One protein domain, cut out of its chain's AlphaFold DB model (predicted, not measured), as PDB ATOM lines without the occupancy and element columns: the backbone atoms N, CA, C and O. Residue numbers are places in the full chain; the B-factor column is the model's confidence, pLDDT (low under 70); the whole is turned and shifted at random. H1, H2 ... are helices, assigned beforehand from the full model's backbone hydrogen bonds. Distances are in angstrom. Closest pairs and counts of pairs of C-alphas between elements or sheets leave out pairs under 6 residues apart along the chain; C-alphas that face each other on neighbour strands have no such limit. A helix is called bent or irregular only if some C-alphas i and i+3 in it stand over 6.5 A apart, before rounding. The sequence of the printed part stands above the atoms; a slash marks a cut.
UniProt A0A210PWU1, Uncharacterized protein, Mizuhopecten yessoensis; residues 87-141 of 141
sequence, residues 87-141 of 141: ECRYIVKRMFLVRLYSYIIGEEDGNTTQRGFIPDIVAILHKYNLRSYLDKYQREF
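Overview. This is residues 87 to 141 of the 141 residues of an uncharacterized protein of Mizuhopecten yessoensis (UniProt A0A210PWU1). Three helices follow one another as the sides of a loose C: the long H1, then H2, which packs on the middle of H1 at residues 99 to 103, then H3, which turns off at a corner from the end of H2 and comes back near H1 without touching it. The first part of H1, residues 91 to 95, sticks out at one end together with residues 89 and 90, and the link after H1 folds back to the start of H2. The printed part has 55 residues with three named helices, in the order H1, H2, H3, and no named strand; the class is all helix. The whole is compact, with a radius of gyration of the C-alphas of 11.5 A, and spans 31 by 23 by 19 A.

Arrangement. The first helix, H1, is residues 91 to 108, and H2 is residues 117 to 127. H1 touches H2 with residues 99 to 103 alone, and their closest C-alphas are those of Leu 100 and Ile 118, 6.4 A apart. Their lines stand at a steep tilt of 59 degrees, and they run the same way. H3, residues 131 to 139, is close to H2 but not clearly touching it; the closest C-alphas, those of Leu 125 and Arg 131, are 5.0 A apart. H2 and H3 run opposite ways at a steep tilt of 52 degrees. H1 and H3 are near each other, with 5 pairs of C-alphas within 10 A but no pair within 8 A. In H1 and H2 every O i to N i+4 pair is within hydrogen-bond range, and in H3 4 of 5 are.

Along the chain. After residues 87 to 90, H1 begins at C-alpha 91, at (-40.826, 40.818, -13.433), and its first and last C-alphas are 26.1 A apart. H2 begins at C-alpha 117, at (-26.949, 32.496, -13.829), and is 15.2 A long from first to last C-alpha. H3 is 13.3 A long from first to last C-alpha and ends at C-alpha 139, at (-27.907, 46.561, -29.119). None of the three helices is bent or irregular.

Size, cuts and confidence. The two C-alphas farthest apart, those of Arg 89 and Gly 110, are 31.7 A apart, while the first and last printed C-alphas, those of Glu 87 and Phe 141, are 11.8 A apart. Residues 89 to 95, of which 91 to 95 belong to H1, stand free. The link from H1 to H2 has 8 residues and is short; the link from H2 to H3 has 3 residues and is tight. The printed part has no cut, and residue 141 is the chain's last. The mean pLDDT of the printed part is 87.9, and residue 141 alone is under 70.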
ATOM      1  N   GLU A  87     -41.460  39.015 -22.667       92.50
ATOM      2  CA  GLU A  87     -41.860  40.427 -22.686       92.50
ATOM      3  C   GLU A  87     -41.442  41.186 -21.410       92.50
ATOM      4  O   GLU A  87     -41.491  40.659 -20.294       92.50
ATOM      5  N   CYS A  88     -41.124  42.477 -21.541       91.19
ATOM      6  CA  CYS A  88     -40.678  43.325 -20.425       91.19
ATOM      7  C   CYS A  88     -41.736  43.585 -19.340       91.19
ATOM      8  O   CYS A  88     -41.382  44.040 -18.252       91.19
ATOM      9  N   ARG A  89     -43.015  43.263 -19.587       95.19
ATOM     10  CA  ARG A  89     -44.067  43.322 -18.555       95.19
ATOM     11  C   ARG A  89     -43.827  42.335 -17.410       95.19
ATOM     12  O   ARG A  89     -44.298  42.559 -16.298       95.19
ATOM     13  N   TYR A  90     -43.092  41.251 -17.662       95.69
ATOM     14  CA  TYR A  90     -42.824  40.232 -16.656       95.69
ATOM     15  C   TYR A  90     -41.657  40.634 -15.754       95.69
ATOM     16  O   TYR A  90     -40.570  40.987 -16.215       95.69
ATOM     17  N   ILE A  91     -41.853  40.502 -14.438       95.38
ATOM     18  CA  ILE A  91     -40.826  40.818 -13.433       95.38
ATOM     19  C   ILE A  91     -39.524  40.043 -13.661       95.38
ATOM     20  O   ILE A  91     -38.441  40.602 -13.510       95.38
ATOM     21  N   VAL A  92     -39.629  38.789 -14.104       93.69
ATOM     22  CA  VAL A  92     -38.482  37.921 -14.393       93.69
ATOM     23  C   VAL A  92     -37.604  38.519 -15.494       93.69
ATOM     24  O   VAL A  92     -36.386  38.569 -15.335       93.69
ATOM     25  N   LYS A  93     -38.205  39.056 -16.569       94.31
ATOM     26  CA  LYS A  93     -37.476  39.734 -17.651       94.31
ATOM     27  C   LYS A  93     -36.736  40.960 -17.129       94.31
ATOM     28  O   LYS A  93     -35.555  41.134 -17.414       94.31
ATOM     29  N   ARG A  94     -37.409  41.787 -16.326       93.81
ATOM     30  CA  ARG A  94     -36.813  42.998 -15.739       93.81
ATOM     31  C   ARG A  94     -35.645  42.663 -14.812       93.81
ATOM     32  O   ARG A  94     -34.592  43.278 -14.921       93.81
ATOM     33  N   MET A  95     -35.803  41.660 -13.946       93.56
ATOM     34  CA  MET A  95     -34.729  41.176 -13.071       93.56
ATOM     35  C   MET A  95     -33.542  40.628 -13.869       93.56
ATOM     36  O   MET A  95     -32.394  40.898 -13.519       93.56
ATOM     37  N   PHE A  96     -33.817  39.879 -14.940       93.38
ATOM     38  CA  PHE A  96     -32.793  39.385 -15.853       93.38
ATOM     39  C   PHE A  96     -32.008  40.535 -16.495       93.38
ATOM     40  O   PHE A  96     -30.784  40.533 -16.407       93.38
ATOM     41  N   LEU A  97     -32.692  41.539 -17.057       93.00
ATOM     42  CA  LEU A  97     -32.045  42.704 -17.672       93.00
ATOM     43  C   LEU A  97     -31.175  43.466 -16.666       93.00
ATOM     44  O   LEU A  97     -30.011  43.718 -16.948       93.00
ATOM     45  N   VAL A  98     -31.691  43.765 -15.469       92.25
ATOM     46  CA  VAL A  98     -30.920  44.466 -14.425       92.25
ATOM     47  C   VAL A  98     -29.643  43.702 -14.070       92.25
ATOM     48  O   VAL A  98     -28.571  44.296 -13.984       92.25
ATOM     49  N   ARG A  99     -29.732  42.378 -13.893       91.88
ATOM     50  CA  ARG A  99     -28.557  41.548 -13.593       91.88
ATOM     51  C   ARG A  99     -27.580  41.477 -14.762       91.88
ATOM     52  O   ARG A  99     -26.378  41.503 -14.514       91.88
ATOM     53  N   LEU A 100     -28.079  41.402 -15.994       91.75
ATOM     54  CA  LEU A 100     -27.256  41.373 -17.200       91.75
ATOM     55  C   LEU A 100     -26.486  42.688 -17.377       91.75
ATOM     56  O   LEU A 100     -25.270  42.651 -17.508       91.75
ATOM     57  N   TYR A 101     -27.154  43.841 -17.306       90.12
ATOM     58  CA  TYR A 101     -26.482  45.141 -17.423       90.12
ATOM     59  C   TYR A 101     -25.525  45.405 -16.259       90.12
ATOM     60  O   TYR A 101     -24.412  45.869 -16.480       90.12
ATOM     61  N   SER A 102     -25.897  45.028 -15.031       90.38
ATOM     62  CA  SER A 102     -24.983  45.102 -13.886       90.38
ATOM     63  C   SER A 102     -23.734  44.236 -14.075       90.38
ATOM     64  O   SER A 102     -22.661  44.633 -13.629       90.38
ATOM     65  N   TYR A 103     -23.859  43.071 -14.718       91.19
ATOM     66  CA  TYR A 103     -22.714  42.227 -15.051       91.19
ATOM     67  C   TYR A 103     -21.812  42.893 -16.091       91.19
ATOM     68  O   TYR A 103     -20.608  42.929 -15.887       91.19
ATOM     69  N   ILE A 104     -22.388  43.439 -17.168       88.06
ATOM     70  CA  ILE A 104     -21.639  44.077 -18.263       88.06
ATOM     71  C   ILE A 104     -20.834  45.271 -17.748       88.06
ATOM     72  O   ILE A 104     -19.633  45.331 -17.974       88.06
ATOM     73  N   ILE A 105     -21.469  46.164 -16.982       87.56
ATOM     74  CA  ILE A 105     -20.786  47.321 -16.381       87.56
ATOM     75  C   ILE A 105     -19.635  46.847 -15.479       87.56
ATOM     76  O   ILE A 105     -18.515  47.334 -15.569       87.56
ATOM     77  N   GLY A 106     -19.879  45.822 -14.654       87.44
ATOM     78  CA  GLY A 106     -18.836  45.241 -13.809       87.44
ATOM     79  C   GLY A 106     -17.733  44.494 -14.575       87.44
ATOM     80  O   GLY A 106     -16.657  44.285 -14.018       87.44
ATOM     81  N   GLU A 107     -17.988  44.045 -15.806       85.12
ATOM     82  CA  GLU A 107     -17.003  43.426 -16.708       85.12
ATOM     83  C   GLU A 107     -16.097  44.500 -17.330       85.12
ATOM     84  O   GLU A 107     -14.882  44.314 -17.366       85.12
ATOM     85  N   GLU A 108     -16.657  45.652 -17.716       82.38
ATOM     86  CA  GLU A 108     -15.912  46.821 -18.217       82.38
ATOM     87  C   GLU A 108     -14.993  47.435 -17.148       82.38
ATOM     88  O   GLU A 108     -13.834  47.742 -17.429       82.38
ATOM     89  N   ASP A 109     -15.471  47.528 -15.905       81.12
ATOM     90  CA  ASP A 109     -14.712  48.078 -14.772       81.12
ATOM     91  C   ASP A 109     -13.663  47.100 -14.196       81.12
ATOM     92  O   ASP A 109     -12.957  47.420 -13.236       81.12
ATOM     93  N   GLY A 110     -13.573  45.873 -14.727       77.12
ATOM     94  CA  GLY A 110     -12.681  44.824 -14.221       77.12
ATOM     95  C   GLY A 110     -13.031  44.314 -12.812       77.12
ATOM     96  O   GLY A 110     -12.222  43.628 -12.185       77.12
ATOM     97  N   ASN A 111     -14.227  44.626 -12.304       71.00
ATOM     98  CA  ASN A 111     -14.679  44.319 -10.945       71.00
ATOM     99  C   ASN A 111     -15.940  43.439 -10.942       71.00
ATOM    100  O   ASN A 111     -16.972  43.759 -10.343       71.00
ATOM    101  N   THR A 112     -15.880  42.299 -11.627       71.31
ATOM    102  CA  THR A 112     -17.031  41.397 -11.729       71.31
ATOM    103  C   THR A 112     -17.081  40.427 -10.547       71.31
ATOM    104  O   THR A 112     -16.525  39.333 -10.578       71.31
ATOM    105  N   THR A 113     -17.791  40.805  -9.483       72.44
ATOM    106  CA  THR A 113     -18.043  39.926  -8.317       72.44
ATOM    107  C   THR A 113     -19.376  39.178  -8.399       72.44
ATOM    108  O   THR A 113     -19.737  38.426  -7.486       72.44
ATOM    109  N   GLN A 114     -20.123  39.364  -9.491       80.75
ATOM    110  CA  GLN A 114     -21.443  38.769  -9.648       80.75
ATOM    111  C   GLN A 114     -21.342  37.238  -9.715       80.75
ATOM    112  O   GLN A 114     -20.500  36.673 -10.408       80.75
ATOM    113  N   ARG A 115     -22.235  36.558  -8.992       81.88
ATOM    114  CA  ARG A 115     -22.403  35.100  -9.014       81.88
ATOM    115  C   ARG A 115     -23.807  34.759  -9.493       81.88
ATOM    116  O   ARG A 115     -24.736  35.546  -9.309       81.88
ATOM    117  N   GLY A 116     -23.977  33.568 -10.058       87.06
ATOM    118  CA  GLY A 116     -25.287  33.055 -10.446       87.06
ATOM    119  C   GLY A 116     -25.391  32.753 -11.935       87.06
ATOM    120  O   GLY A 116     -24.409  32.420 -12.588       87.06
ATOM    121  N   PHE A 117     -26.606  32.881 -12.461       89.31
ATOM    122  CA  PHE A 117     -26.949  32.496 -13.829       89.31
ATOM    123  C   PHE A 117     -26.176  33.261 -14.918       89.31
ATOM    124  O   PHE A 117     -25.758  32.648 -15.894       89.31
ATOM    125  N   ILE A 118     -25.971  34.576 -14.767       91.75
ATOM    126  CA  ILE A 118     -25.366  35.412 -15.821       91.75
ATOM    127  C   ILE A 118     -23.888  35.054 -16.078       91.75
ATOM    128  O   ILE A 118     -23.586  34.722 -17.225       91.75
ATOM    129  N   PRO A 119     -22.986  35.016 -15.070       90.31
ATOM    130  CA  PRO A 119     -21.604  34.571 -15.285       90.31
ATOM    131  C   PRO A 119     -21.512  33.157 -15.873       90.31
ATOM    132  O   PRO A 119     -20.716  32.902 -16.774       90.31
ATOM    133  N   ASP A 120     -22.361  32.240 -15.398       90.94
ATOM    134  CA  ASP A 120     -22.417  30.863 -15.893       90.94
ATOM    135  C   ASP A 120     -22.801  30.807 -17.379       90.94
ATOM    136  O   ASP A 120     -22.175  30.091 -18.161       90.94
ATOM    137  N   ILE A 121     -23.814  31.575 -17.788       93.19
ATOM    138  CA  ILE A 121     -24.218  31.681 -19.191       93.19
ATOM    139  C   ILE A 121     -23.112  32.289 -20.035       93.19
ATOM    140  O   ILE A 121     -22.822  31.763 -21.105       93.19
ATOM    141  N   VAL A 122     -22.472  33.357 -19.568       92.06
ATOM    142  CA  VAL A 122     -21.351  33.985 -20.273       92.06
ATOM    143  C   VAL A 122     -20.221  32.979 -20.503       92.06
ATOM    144  O   VAL A 122     -19.730  32.862 -21.627       92.06
ATOM    145  N   ALA A 123     -19.863  32.187 -19.490       91.38
ATOM    146  CA  ALA A 123     -18.860  31.133 -19.622       91.38
ATOM    147  C   ALA A 123     -19.273  30.053 -20.641       91.38
ATOM    148  O   ALA A 123     -18.451  29.622 -21.453       91.38
ATOM    149  N   ILE A 124     -20.548  29.642 -20.650       93.81
ATOM    150  CA  ILE A 124     -21.089  28.698 -21.643       93.81
ATOM    151  C   ILE A 124     -21.037  29.309 -23.048       93.81
ATOM    152  O   ILE A 124     -20.578  28.661 -23.986       93.81
ATOM    153  N   LEU A 125     -21.451  30.565 -23.214       94.12
ATOM    154  CA  LEU A 125     -21.399  31.256 -24.500       94.12
ATOM    155  C   LEU A 125     -19.958  31.360 -25.012       94.12
ATOM    156  O   LEU A 125     -19.728  31.104 -26.189       94.12
ATOM    157  N   HIS A 126     -18.979  31.644 -24.150       93.06
ATOM    158  CA  HIS A 126     -17.563  31.596 -24.525       93.06
ATOM    159  C   HIS A 126     -17.119  30.193 -24.943       93.06
ATOM    160  O   HIS A 126     -16.522  30.035 -26.005       93.06
ATOM    161  N   LYS A 127     -17.464  29.163 -24.161       93.50
ATOM    162  CA  LYS A 127     -17.138  27.759 -24.459       93.50
ATOM    163  C   LYS A 127     -17.621  27.317 -25.847       93.50
ATOM    164  O   LYS A 127     -16.955  26.503 -26.483       93.50
ATOM    165  N   TYR A 128     -18.762  27.829 -26.302       94.38
ATOM    166  CA  TYR A 128     -19.359  27.487 -27.598       94.38
ATOM    167  C   TYR A 128     -19.159  28.557 -28.687       94.38
ATOM    168  O   TYR A 128     -19.710  28.407 -29.774       94.38
ATOM    169  N   ASN A 129     -18.370  29.610 -28.436       93.38
ATOM    170  CA  ASN A 129     -18.167  30.747 -29.352       93.38
ATOM    171  C   ASN A 129     -19.471  31.462 -29.766       93.38
ATOM    172  O   ASN A 129     -19.635  31.889 -30.907       93.38
ATOM    173  N   LEU A 130     -20.409  31.600 -28.828       93.38
ATOM    174  CA  LEU A 130     -21.730  32.206 -29.022       93.38
ATOM    175  C   LEU A 130     -21.871  33.591 -28.372       93.38
ATOM    176  O   LEU A 130     -22.972  34.139 -28.339       93.38
ATOM    177  N   ARG A 131     -20.789  34.179 -27.842       89.75
ATOM    178  CA  ARG A 131     -20.847  35.472 -27.132       89.75
ATOM    179  C   ARG A 131     -21.411  36.604 -28.002       89.75
ATOM    180  O   ARG A 131     -22.221  37.384 -27.517       89.75
ATOM    181  N   SER A 132     -21.102  36.599 -29.299       89.38
ATOM    182  CA  SER A 132     -21.586  37.596 -30.265       89.38
ATOM    183  C   SER A 132     -23.115  37.712 -30.343       89.38
ATOM    184  O   SER A 132     -23.635  38.785 -30.645       89.38
ATOM    185  N   TYR A 133     -23.854  36.638 -30.049       87.69
ATOM    186  CA  TYR A 133     -25.319  36.672 -30.017       87.69
ATOM    187  C   TYR A 133     -25.851  37.488 -28.837       87.69
ATOM    188  O   TYR A 133     -26.862  38.174 -28.977       87.69
ATOM    189  N   LEU A 134     -25.166  37.436 -27.693       87.38
ATOM    190  CA  LEU A 134     -25.523  38.235 -26.525       87.38
ATOM    191  C   LEU A 134     -25.239  39.717 -26.784       87.38
ATOM    192  O   LEU A 134     -26.084  40.557 -26.485       87.38
ATOM    193  N   ASP A 135     -24.101  40.023 -27.405       85.31
ATOM    194  CA  ASP A 135     -23.719  41.399 -27.736       85.31
ATOM    195  C   ASP A 135     -24.668  42.008 -28.784       85.31
ATOM    196  O   ASP A 135     -25.013  43.186 -28.714       85.31
ATOM    197  N   LYS A 136     -25.150  41.203 -29.743       87.56
ATOM    198  CA  LYS A 136     -26.191  41.634 -30.686       87.56
ATOM    199  C   LYS A 136     -27.495  41.962 -29.961       87.56
ATOM    200  O   LYS A 136     -28.062  43.023 -30.194       87.56
ATOM    201  N   TYR A 137     -27.940  41.077 -29.070       86.00
ATOM    202  CA  TYR A 137     -29.162  41.271 -28.292       86.00
ATOM    203  C   TYR A 137     -29.122  42.556 -27.445       86.00
ATOM    204  O   TYR A 137     -30.123  43.257 -27.352       86.00
ATOM    205  N   GLN A 138     -27.964  42.900 -26.874       80.19
ATOM    206  CA  GLN A 138     -27.792  44.140 -26.106       80.19
ATOM    207  C   GLN A 138     -28.029  45.408 -26.930       80.19
ATOM    208  O   GLN A 138     -28.460  46.403 -26.370       80.19
ATOM    209  N   ARG A 139     -27.732  45.393 -28.237       78.00
ATOM    210  CA  ARG A 139     -27.907  46.561 -29.119       78.00
ATOM    211  C   ARG A 139     -29.352  46.773 -29.563       78.00
ATOM    212  O   ARG A 139     -29.670  47.833 -30.091       78.00
ATOM    213  N   GLU A 140     -30.191  45.751 -29.428       75.44
ATOM    214  CA  GLU A 140     -31.601  45.776 -29.834       75.44
ATOM    215  C   GLU A 140     -32.535  46.261 -28.704       75.44
ATOM    216  O   GLU A 140     -33.728  46.444 -28.950       75.44
ATOM    217  N   PHE A 141     -32.004  46.485 -27.494       60.97
ATOM    218  CA  PHE A 141     -32.702  46.986 -26.302       60.97
ATOM    219  C   PHE A 141     -32.108  48.308 -25.819       60.97
ATOM    220  O   PHE A 141     -32.900  49.131 -25.306       60.97
TER     221      PHE A 141